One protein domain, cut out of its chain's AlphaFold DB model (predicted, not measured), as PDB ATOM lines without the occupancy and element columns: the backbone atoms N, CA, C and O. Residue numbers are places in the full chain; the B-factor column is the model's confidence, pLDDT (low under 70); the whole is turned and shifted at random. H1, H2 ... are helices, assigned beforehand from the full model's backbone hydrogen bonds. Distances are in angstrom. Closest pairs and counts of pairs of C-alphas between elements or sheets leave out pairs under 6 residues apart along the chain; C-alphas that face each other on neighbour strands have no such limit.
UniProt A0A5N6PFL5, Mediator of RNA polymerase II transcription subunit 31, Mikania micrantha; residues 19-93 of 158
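This is residues 19 to 93 of the 158 residues of the protein "Mediator of RNA polymerase II transcription subunit 31" of Mikania micrantha (UniProt A0A5N6PFL5). What shape do these atoms make? They make an open, flat zigzag: H1 runs one way, H3 folds back beside it, and the long H5 turns again, with the short H2 and H4 at the turns. Residues 78 to 93, of which 78 to 82 belong to H5 and 84 to 92 to H6, stick out as an arm. What is it made of? The printed part has 75 residues with six named helices, H1 to H6 in chain order, and no named strand: the class is all helix. It is loose, with a radius of gyration of the C-alphas of 15.0 A, and spans 46 by 36 by 17 A.

What does H1, residues 22 to 35, meet? It touches H3, residues 47 to 56, opposite ways at a steep tilt of 38 degrees; their closest C-alphas, of Gln 35 and Leu 49, are 7.2 A apart. H2, residues 37 to 40, is close to H1 but not clearly touching, with closest C-alphas of Trp 34 and Ile 40 at 5.4 A, and is apart from H3. What follows? H4, residues 58 to 64, is close to but not clearly touching H3, with closest C-alphas of Ile 55 and Arg 61 at 5.6 A. H5, residues 67 to 82, is about perpendicular to H4 at 87 degrees and apart from H3; it meets H6, residues 84 to 92, only through their link. Are the backbones in order? Each O i to N i+4 pair is within hydrogen-bond range in H3, H4 and H5, but 6 of 10 in H1 and 4 of 5 in H6; H2 is too short for such a pair.

Where does H1 begin? C-alpha 22 is at (11.440, -10.796, -28.100), and H1 is 21.4 A long. Where do the later helices end? H3 is 15.0 A long, and H5, 22.5 A, ends at C-alpha 82 at (-2.914, -8.212, 4.400); H6 ends at C-alpha 92 at (5.161, -21.422, 13.332).

How far does it reach? The two C-alphas farthest apart, of Ala 23 and Leu 93, are 46.9 A apart. Is it unbroken and sure? The printed part has no cut and no long link; its mean pLDDT is 88.0, with residues 90 to 93 under 70.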
ATOM      1  N   PHE A  19       5.119  -7.671 -23.745       82.12
ATOM      2  CA  PHE A  19       5.290  -9.109 -23.530       82.12
ATOM      3  C   PHE A  19       5.299  -9.960 -24.811       82.12
ATOM      4  O   PHE A  19       5.598 -11.151 -24.721       82.12
ATOM      5  N   GLU A  20       4.977  -9.368 -25.967       83.19
ATOM      6  CA  GLU A  20       5.081  -9.999 -27.292       83.19
ATOM      7  C   GLU A  20       6.453  -9.735 -27.943       83.19
ATOM      8  O   GLU A  20       6.856 -10.477 -28.835       83.19
ATOM      9  N   ASP A  21       7.185  -8.715 -27.483       89.38
ATOM     10  CA  ASP A  21       8.492  -8.335 -28.021       89.38
ATOM     11  C   ASP A  21       9.616  -9.247 -27.495       89.38
ATOM     12  O   ASP A  21       9.885  -9.331 -26.290       89.38
ATOM     13  N   GLU A  22      10.315  -9.915 -28.414       87.62
ATOM     14  CA  GLU A  22      11.440 -10.796 -28.100       87.62
ATOM     15  C   GLU A  22      12.606 -10.056 -27.437       87.62
ATOM     16  O   GLU A  22      13.259 -10.618 -26.552       87.62
ATOM     17  N   ALA A  23      12.846  -8.791 -27.802       90.19
ATOM     18  CA  ALA A  23      13.900  -7.986 -27.190       90.19
ATOM     19  C   ALA A  23      13.607  -7.746 -25.701       90.19
ATOM     20  O   ALA A  23      14.484  -7.901 -24.846       90.19
ATOM     21  N   PHE A  24      12.345  -7.455 -25.374       90.12
ATOM     22  CA  PHE A  24      11.902  -7.283 -23.996       90.12
ATOM     23  C   PHE A  24      11.957  -8.595 -23.201       90.12
ATOM     24  O   PHE A  24      12.429  -8.611 -22.065       90.12
ATOM     25  N   ILE A  25      11.566  -9.724 -23.803       90.31
ATOM     26  CA  ILE A  25      11.716 -11.046 -23.174       90.31
ATOM     27  C   ILE A  25      13.199 -11.356 -22.900       90.31
ATOM     28  O   ILE A  25      13.537 -11.889 -21.839       90.31
ATOM     29  N   GLY A  26      14.102 -10.991 -23.815       92.31
ATOM     30  CA  GLY A  26      15.549 -11.080 -23.610       92.31
ATOM     31  C   GLY A  26      16.024 -10.256 -22.408       92.31
ATOM     32  O   GLY A  26      16.792 -10.751 -21.582       92.31
ATOM     33  N   TYR A  27      15.499  -9.041 -22.245       92.25
ATOM     34  CA  TYR A  27      15.781  -8.201 -21.079       92.25
ATOM     35  C   TYR A  27      15.260  -8.808 -19.764       92.25
ATOM     36  O   TYR A  27      15.956  -8.781 -18.749       92.25
ATOM     37  N   LEU A  28      14.078  -9.431 -19.771       91.62
ATOM     38  CA  LEU A  28      13.551 -10.142 -18.600       91.62
ATOM     39  C   LEU A  28      14.414 -11.346 -18.206       91.62
ATOM     40  O   LEU A  28      14.598 -11.608 -17.019       91.62
ATOM     41  N   LYS A  29      14.983 -12.067 -19.182       92.31
ATOM     42  CA  LYS A  29      15.984 -13.114 -18.909       92.31
ATOM     43  C   LYS A  29      17.234 -12.533 -18.268       92.31
ATOM     44  O   LYS A  29      17.705 -13.082 -17.280       92.31
ATOM     45  N   TYR A  30      17.732 -11.410 -18.780       93.69
ATOM     46  CA  TYR A  30      18.868 -10.729 -18.169       93.69
ATOM     47  C   TYR A  30      18.578 -10.373 -16.704       93.69
ATOM     48  O   TYR A  30      19.361 -10.731 -15.834       93.69
ATOM     49  N   LEU A  31      17.411  -9.797 -16.400       94.25
ATOM     50  CA  LEU A  31      16.993  -9.433 -15.036       94.25
ATOM     51  C   LEU A  31      17.005 -10.587 -14.015       94.25
ATOM     52  O   LEU A  31      16.968 -10.321 -12.815       94.25
ATOM     53  N   GLN A  32      17.097 -11.851 -14.436       92.81
ATOM     54  CA  GLN A  32      17.249 -12.973 -13.506       92.81
ATOM     55  C   GLN A  32      18.549 -12.919 -12.694       92.81
ATOM     56  O   GLN A  32      18.603 -13.539 -11.633       92.81
ATOM     57  N   TYR A  33      19.559 -12.135 -13.102       94.19
ATOM     58  CA  TYR A  33      20.767 -11.947 -12.285       94.19
ATOM     59  C   TYR A  33      20.449 -11.380 -10.888       94.19
ATOM     60  O   TYR A  33      21.172 -11.660  -9.936       94.19
ATOM     61  N   TRP A  34      19.336 -10.649 -10.724       94.25
ATOM     62  CA  TRP A  34      18.890 -10.143  -9.419       94.25
ATOM     63  C   TRP A  34      18.564 -11.245  -8.405       94.25
ATOM     64  O   TRP A  34      18.520 -10.973  -7.207       94.25
ATOM     65  N   GLN A  35      18.330 -12.477  -8.866       92.75
ATOM     66  CA  GLN A  35      18.110 -13.629  -7.993       92.75
ATOM     67  C   GLN A  35      19.412 -14.172  -7.391       92.75
ATOM     68  O   GLN A  35      19.357 -14.924  -6.419       92.75
ATOM     69  N   GLN A  36      20.575 -13.812  -7.943       93.75
ATOM     70  CA  GLN A  36      21.850 -14.261  -7.399       93.75
ATOM     71  C   GLN A  36      22.080 -13.663  -5.996       93.75
ATOM     72  O   GLN A  36      21.696 -12.511  -5.739       93.75
ATOM     73  N   PRO A  37      22.691 -14.426  -5.068       93.62
ATOM     74  CA  PRO A  37      22.836 -14.023  -3.666       93.62
ATOM     75  C   PRO A  37      23.618 -12.713  -3.484       93.62
ATOM     76  O   PRO A  37      23.406 -11.989  -2.510       93.62
ATOM     77  N   GLU A  38      24.486 -12.365  -4.432       96.06
ATOM     78  CA  GLU A  38      25.278 -11.139  -4.437       96.06
ATOM     79  C   GLU A  38      24.407  -9.886  -4.612       96.06
ATOM     80  O   GLU A  38      24.691  -8.850  -3.999       96.06
ATOM     81  N   TYR A  39      23.340  -9.988  -5.412       93.94
ATOM     82  CA  TYR A  39      22.495  -8.861  -5.819       93.94
ATOM     83  C   TYR A  39      21.149  -8.815  -5.093       93.94
ATOM     84  O   TYR A  39      20.618  -7.727  -4.864       93.94
ATOM     85  N   ILE A  40      20.614  -9.963  -4.668       94.44
ATOM     86  CA  ILE A  40      19.282 -10.056  -4.051       94.44
ATOM     87  C   ILE A  40      19.133  -9.177  -2.800       94.44
ATOM     88  O   ILE A  40      18.051  -8.665  -2.520       94.44
ATOM     89  N   LYS A  41      20.232  -8.930  -2.079       93.44
ATOM     90  CA  LYS A  41      20.272  -8.067  -0.887       93.44
ATOM     91  C   LYS A  41      19.869  -6.611  -1.155       93.44
ATOM     92  O   LYS A  41      19.510  -5.905  -0.217       93.44
ATOM     93  N   TYR A  42      19.931  -6.158  -2.409       93.94
ATOM     94  CA  TYR A  42      19.542  -4.803  -2.808       93.94
ATOM     95  C   TYR A  42      18.059  -4.689  -3.198       93.94
ATOM     96  O   TYR A  42      17.568  -3.586  -3.439       93.94
ATOM     97  N   ILE A  43      17.321  -5.803  -3.251       94.06
ATOM     98  CA  ILE A  43      15.904  -5.814  -3.620       94.06
ATOM     99  C   ILE A  43      15.038  -5.454  -2.408       94.06
ATOM    100  O   ILE A  43      14.921  -6.220  -1.455       94.06
ATOM    101  N   MET A  44      14.357  -4.305  -2.473       93.06
ATOM    102  CA  MET A  44      13.426  -3.882  -1.415       93.06
ATOM    103  C   MET A  44      12.098  -4.647  -1.430       93.06
ATOM    104  O   MET A  44      11.495  -4.877  -0.383       93.06
ATOM    105  N   TYR A  45      11.627  -5.040  -2.616       91.94
ATOM    106  CA  TYR A  45      10.325  -5.680  -2.803       91.94
ATOM    107  C   TYR A  45      10.499  -7.120  -3.285       91.94
ATOM    108  O   TYR A  45      10.382  -7.372  -4.479       91.94
ATOM    109  N   PRO A  46      10.722  -8.100  -2.394       89.50
ATOM    110  CA  PRO A  46      11.073  -9.466  -2.795       89.50
ATOM    111  C   PRO A  46      10.005 -10.149  -3.662       89.50
ATOM    112  O   PRO A  46      10.315 -11.031  -4.457       89.50
ATOM    113  N   HIS A  47       8.743  -9.719  -3.559       90.25
ATOM    114  CA  HIS A  47       7.651 -10.268  -4.362       90.25
ATOM    115  C   HIS A  47       7.807  -9.979  -5.867       90.25
ATOM    116  O   HIS A  47       7.243 -10.705  -6.680       90.25
ATOM    117  N   CYS A  48       8.600  -8.974  -6.264       91.44
ATOM    118  CA  CYS A  48       8.857  -8.711  -7.682       91.44
ATOM    119  C   CYS A  48       9.614  -9.861  -8.363       91.44
ATOM    120  O   CYS A  48       9.373 -10.120  -9.538       91.44
ATOM    121  N   LEU A  49      10.462 -10.593  -7.630       92.38
ATOM    122  CA  LEU A  49      11.217 -11.727  -8.171       92.38
ATOM    123  C   LEU A  49      10.309 -12.917  -8.489       92.38
ATOM    124  O   LEU A  49      10.515 -13.594  -9.491       92.38
ATOM    125  N   TYR A  50       9.265 -13.123  -7.683       91.31
ATOM    126  CA  TYR A  50       8.232 -14.119  -7.964       91.31
ATOM    127  C   TYR A  50       7.483 -13.789  -9.262       91.31
ATOM    128  O   TYR A  50       7.296 -14.648 -10.121       91.31
ATOM    129  N   PHE A  51       7.111 -12.521  -9.459       90.94
ATOM    130  CA  PHE A  51       6.492 -12.093 -10.713       90.94
ATOM    131  C   PHE A  51       7.442 -12.180 -11.903       90.94
ATOM    132  O   PHE A  51       7.002 -12.548 -12.989       90.94
ATOM    133  N   LEU A  52       8.730 -11.886 -11.710       92.38
ATOM    134  CA  LEU A  52       9.736 -12.040 -12.756       92.38
ATOM    135  C   LEU A  52       9.757 -13.479 -13.281       92.38
ATOM    136  O   LEU A  52       9.789 -13.674 -14.489       92.38
ATOM    137  N   GLU A  53       9.668 -14.474 -12.397       92.12
ATOM    138  CA  GLU A  53       9.593 -15.888 -12.776       92.12
ATOM    139  C   GLU A  53       8.288 -16.231 -13.507       92.12
ATOM    140  O   GLU A  53       8.322 -16.844 -14.575       92.12
ATOM    141  N   LEU A  54       7.139 -15.781 -12.991       91.56
ATOM    142  CA  LEU A  54       5.843 -16.017 -13.635       91.56
ATOM    143  C   LEU A  54       5.791 -15.445 -15.057       91.56
ATOM    144  O   LEU A  54       5.296 -16.103 -15.969       91.56
ATOM    145  N   ILE A  55       6.339 -14.246 -15.266       90.56
ATOM    146  CA  ILE A  55       6.358 -13.574 -16.574       90.56
ATOM    147  C   ILE A  55       7.253 -14.317 -17.586       90.56
ATOM    148  O   ILE A  55       7.065 -14.171 -18.797       90.56
ATOM    149  N   GLN A  56       8.170 -15.188 -17.155       89.38
ATOM    150  CA  GLN A  56       8.906 -16.033 -18.104       89.38
ATOM    151  C   GLN A  56       8.007 -17.060 -18.792       89.38
ATOM    152  O   GLN A  56       8.279 -17.446 -19.934       89.38
ATOM    153  N   ASN A  57       6.917 -17.472 -18.143       91.06
ATOM    154  CA  ASN A  57       5.967 -18.402 -18.722       91.06
ATOM    155  C   ASN A  57       5.065 -17.696 -19.750       91.06
ATOM    156  O   ASN A  57       4.317 -16.773 -19.425       91.06
ATOM    157  N   ALA A  58       5.098 -18.166 -21.000       89.81
ATOM    158  CA  ALA A  58       4.306 -17.583 -22.082       89.81
ATOM    159  C   ALA A  58       2.791 -17.630 -21.808       89.81
ATOM    160  O   ALA A  58       2.086 -16.668 -22.107       89.81
ATOM    161  N   SER A  59       2.285 -18.696 -21.178       90.25
ATOM    162  CA  SER A  59       0.865 -18.812 -20.822       90.25
ATOM    163  C   SER A  59       0.449 -17.733 -19.825       90.25
ATOM    164  O   SER A  59      -0.622 -17.145 -19.966       90.25
ATOM    165  N   PHE A  60       1.311 -17.428 -18.852       90.31
ATOM    166  CA  PHE A  60       1.064 -16.351 -17.896       90.31
ATOM    167  C   PHE A  60       1.103 -14.971 -18.566       90.31
ATOM    168  O   PHE A  60       0.216 -14.158 -18.312       90.31
ATOM    169  N   ARG A  61       2.060 -14.715 -19.474       89.56
ATOM    170  CA  ARG A  61       2.105 -13.462 -20.258       89.56
ATOM    171  C   ARG A  61       0.815 -13.235 -21.043       89.56
ATOM    172  O   ARG A  61       0.221 -12.163 -20.950       89.56
ATOM    173  N   ASN A  62       0.353 -14.272 -21.736       88.44
ATOM    174  CA  ASN A  62      -0.883 -14.230 -22.514       88.44
ATOM    175  C   ASN A  62      -2.108 -14.011 -21.617       88.44
ATOM    176  O   ASN A  62      -2.984 -13.215 -21.947       88.44
ATOM    177  N   ALA A  63      -2.163 -14.665 -20.454       88.44
ATOM    178  CA  ALA A  63      -3.239 -14.451 -19.493       88.44
ATOM    179  C   ALA A  63      -3.244 -13.008 -18.953       88.44
ATOM    180  O   ALA A  63      -4.309 -12.402 -18.827       88.44
ATOM    181  N   MET A  64      -2.075 -12.430 -18.671       86.31
ATOM    182  CA  MET A  64      -1.943 -11.069 -18.137       86.31
ATOM    183  C   MET A  64      -2.302  -9.962 -19.136       86.31
ATOM    184  O   MET A  64      -2.555  -8.837 -18.708       86.31
ATOM    185  N   ALA A  65      -2.395 -10.261 -20.437       84.81
ATOM    186  CA  ALA A  65      -2.935  -9.329 -21.431       84.81
ATOM    187  C   ALA A  65      -4.408  -8.961 -21.153       84.81
ATOM    188  O   ALA A  65      -4.873  -7.897 -21.562       84.81
ATOM    189  N   HIS A  66      -5.145  -9.812 -20.425       85.62
ATOM    190  CA  HIS A  66      -6.536  -9.552 -20.071       85.62
ATOM    191  C   HIS A  66      -6.651  -8.718 -18.774       85.62
ATOM    192  O   HIS A  66      -6.181  -9.153 -17.717       85.62
ATOM    193  N   PRO A  67      -7.368  -7.576 -18.774       83.25
ATOM    194  CA  PRO A  67      -7.429  -6.664 -17.624       83.25
ATOM    195  C   PRO A  67      -8.028  -7.298 -16.357       83.25
ATOM    196  O   PRO A  67      -7.602  -6.990 -15.247       83.25
ATOM    197  N   ALA A  68      -8.959  -8.247 -16.494       86.75
ATOM    198  CA  ALA A  68      -9.499  -8.980 -15.339       86.75
ATOM    199  C   ALA A  68      -8.424  -9.773 -14.567       86.75
ATOM    200  O   ALA A  68      -8.502  -9.884 -13.343       86.75
ATOM    201  N   ASN A  69      -7.406 -10.293 -15.261       87.12
ATOM    202  CA  ASN A  69      -6.333 -11.060 -14.633       87.12
ATOM    203  C   ASN A  69      -5.347 -10.146 -13.899       87.12
ATOM    204  O   ASN A  69      -4.841 -10.524 -12.842       87.12
ATOM    205  N   LYS A  70      -5.142  -8.917 -14.392       85.25
ATOM    206  CA  LYS A  70      -4.411  -7.870 -13.665       85.25
ATOM    207  C   LYS A  70      -5.101  -7.545 -12.339       85.25
ATOM    208  O   LYS A  70      -4.456  -7.594 -11.294       85.25
ATOM    209  N   GLU A  71      -6.411  -7.292 -12.364       87.75
ATOM    210  CA  GLU A  71      -7.189  -7.006 -11.152       87.75
ATOM    211  C   GLU A  71      -7.172  -8.170 -10.161       87.75
ATOM    212  O   GLU A  71      -6.999  -7.972  -8.957       87.75
ATOM    213  N   LEU A  72      -7.304  -9.401 -10.661       90.69
ATOM    214  CA  LEU A  72      -7.198 -10.593  -9.830       90.69
ATOM    215  C   LEU A  72      -5.814 -10.689  -9.180       90.69
ATOM    216  O   LEU A  72      -5.723 -10.860  -7.968       90.69
ATOM    217  N   THR A  73      -4.747 -10.533  -9.959       89.38
ATOM    218  CA  THR A  73      -3.363 -10.610  -9.474       89.38
ATOM    219  C   THR A  73      -3.084  -9.537  -8.425       89.38
ATOM    220  O   THR A  73      -2.546  -9.836  -7.360       89.38
ATOM    221  N   HIS A  74      -3.535  -8.306  -8.671       88.25
ATOM    222  CA  HIS A  74      -3.422  -7.202  -7.724       88.25
ATOM    223  C   HIS A  74      -4.178  -7.490  -6.418       88.25
ATOM    224  O   HIS A  74      -3.629  -7.322  -5.326       88.25
ATOM    225  N   ARG A  75      -5.411  -8.013  -6.500       91.19
ATOM    226  CA  ARG A  75      -6.174  -8.449  -5.318       91.19
ATOM    227  C   ARG A  75      -5.446  -9.550  -4.556       91.19
ATOM    228  O   ARG A  75      -5.334  -9.464  -3.335       91.19
ATOM    229  N   GLN A  76      -4.928 -10.559  -5.249       91.38
ATOM    230  CA  GLN A  76      -4.203 -11.666  -4.622       91.38
ATOM    231  C   GLN A  76      -2.950 -11.172  -3.898       91.38
ATOM    232  O   GLN A  76      -2.732 -11.528  -2.740       91.38
ATOM    233  N   GLN A  77      -2.179 -10.283  -4.525       91.06
ATOM    234  CA  GLN A  77      -1.034  -9.634  -3.896       91.06
ATOM    235  C   GLN A  77      -1.439  -8.831  -2.652       91.06
ATOM    236  O   GLN A  77      -0.803  -8.953  -1.602       91.06
ATOM    237  N   PHE A  78      -2.533  -8.070  -2.727       91.25
ATOM    238  CA  PHE A  78      -3.069  -7.338  -1.583       91.25
ATOM    239  C   PHE A  78      -3.447  -8.271  -0.422       91.25
ATOM    240  O   PHE A  78      -3.043  -8.037   0.718       91.25
ATOM    241  N   TYR A  79      -4.185  -9.355  -0.682       90.69
ATOM    242  CA  TYR A  79      -4.573 -10.313   0.359       90.69
ATOM    243  C   TYR A  79      -3.386 -11.092   0.920       90.69
ATOM    244  O   TYR A  79      -3.391 -11.402   2.115       90.69
ATOM    245  N   PHE A  80      -2.379 -11.391   0.097       88.00
ATOM    246  CA  PHE A  80      -1.140 -12.009   0.553       88.00
ATOM    247  C   PHE A  80      -0.468 -11.139   1.618       88.00
ATOM    248  O   PHE A  80      -0.168 -11.633   2.703       88.00
ATOM    249  N   TRP A  81      -0.322  -9.835   1.361       87.31
ATOM    250  CA  TRP A  81       0.251  -8.900   2.332       87.31
ATOM    251  C   TRP A  81      -0.652  -8.662   3.534       87.31
ATOM    252  O   TRP A  81      -0.189  -8.762   4.671       87.31
ATOM    253  N   LYS A  82      -1.952  -8.437   3.315       89.00
ATOM    254  CA  LYS A  82      -2.914  -8.212   4.400       89.00
ATOM    255  C   LYS A  82      -2.924  -9.358   5.411       89.00
ATOM    256  O   LYS A  82      -3.025  -9.129   6.612       89.00
ATOM    257  N   ASN A  83      -2.805 -10.597   4.934       87.88
ATOM    258  CA  ASN A  83      -2.838 -11.792   5.772       87.88
ATOM    259  C   ASN A  83      -1.444 -12.373   6.061       87.88
ATOM    260  O   ASN A  83      -1.357 -13.454   6.644       87.88
ATOM    261  N   TYR A  84      -0.361 -11.686   5.684       82.75
ATOM    262  CA  TYR A  84       1.003 -12.219   5.752       82.75
ATOM    263  C   TYR A  84       1.374 -12.690   7.163       82.75
ATOM    264  O   TYR A  84       1.842 -13.816   7.355       82.75
ATOM    265  N   ARG A  85       1.082 -11.861   8.176       80.44
ATOM    266  CA  ARG A  85       1.315 -12.180   9.593       80.44
ATOM    267  C   ARG A  85       0.558 -13.439  10.023       80.44
ATOM    268  O   ARG A  85       1.158 -14.334  10.614       80.44
ATOM    269  N   ASN A  86      -0.731 -13.518   9.694       81.56
ATOM    270  CA  ASN A  86      -1.614 -14.621  10.079       81.56
ATOM    271  C   ASN A  86      -1.226 -15.931   9.383       81.56
ATOM    272  O   ASN A  86      -1.234 -16.985  10.009       81.56
ATOM    273  N   ASN A  87      -0.844 -15.874   8.106       76.25
ATOM    274  CA  ASN A  87      -0.441 -17.055   7.346       76.25
ATOM    275  C   ASN A  87       0.889 -17.631   7.836       76.25
ATOM    276  O   ASN A  87       1.017 -18.846   7.936       76.25
ATOM    277  N   ARG A  88       1.854 -16.791   8.225       74.38
ATOM    278  CA  ARG A  88       3.121 -17.280   8.788       74.38
ATOM    279  C   ARG A  88       2.964 -17.863  10.188       74.38
ATOM    280  O   ARG A  88       3.609 -18.857  10.495       74.38
ATOM    281  N   LEU A  89       2.084 -17.301  11.017       73.00
ATOM    282  CA  LEU A  89       1.814 -17.829  12.360       73.00
ATOM    283  C   LEU A  89       1.264 -19.260  12.349       73.00
ATOM    284  O   LEU A  89       1.639 -20.049  13.209       73.00
ATOM    285  N   LYS A  90       0.447 -19.617  11.349       67.69
ATOM    286  CA  LYS A  90      -0.098 -20.979  11.188       67.69
ATOM    287  C   LYS A  90       0.977 -22.053  11.002       67.69
ATOM    288  O   LYS A  90       0.742 -23.196  11.365       67.69
ATOM    289  N   HIS A  91       2.124 -21.695  10.427       64.25
ATOM    290  CA  HIS A  91       3.238 -22.622  10.204       64.25
ATOM    291  C   HIS A  91       4.291 -22.582  11.319       64.25
ATOM    292  O   HIS A  91       5.141 -23.462  11.373       64.25
ATOM    293  N   ILE A  92       4.249 -21.563  12.187       66.88
ATOM    294  CA  ILE A  92       5.161 -21.422  13.332       66.88
ATOM    295  C   ILE A  92       4.571 -22.088  14.580       66.88
ATOM    296  O   ILE A  92       5.319 -22.594  15.411       66.88
ATOM    297  N   LEU A  93       3.242 -22.115  14.715       59.88
ATOM    298  CA  LEU A  93       2.604 -22.907  15.760       59.88
ATOM    299  C   LEU A  93       2.837 -24.397  15.467       59.88
ATOM    300  O   LEU A  93       2.479 -24.854  14.376       59.88
TER     301      LEU A  93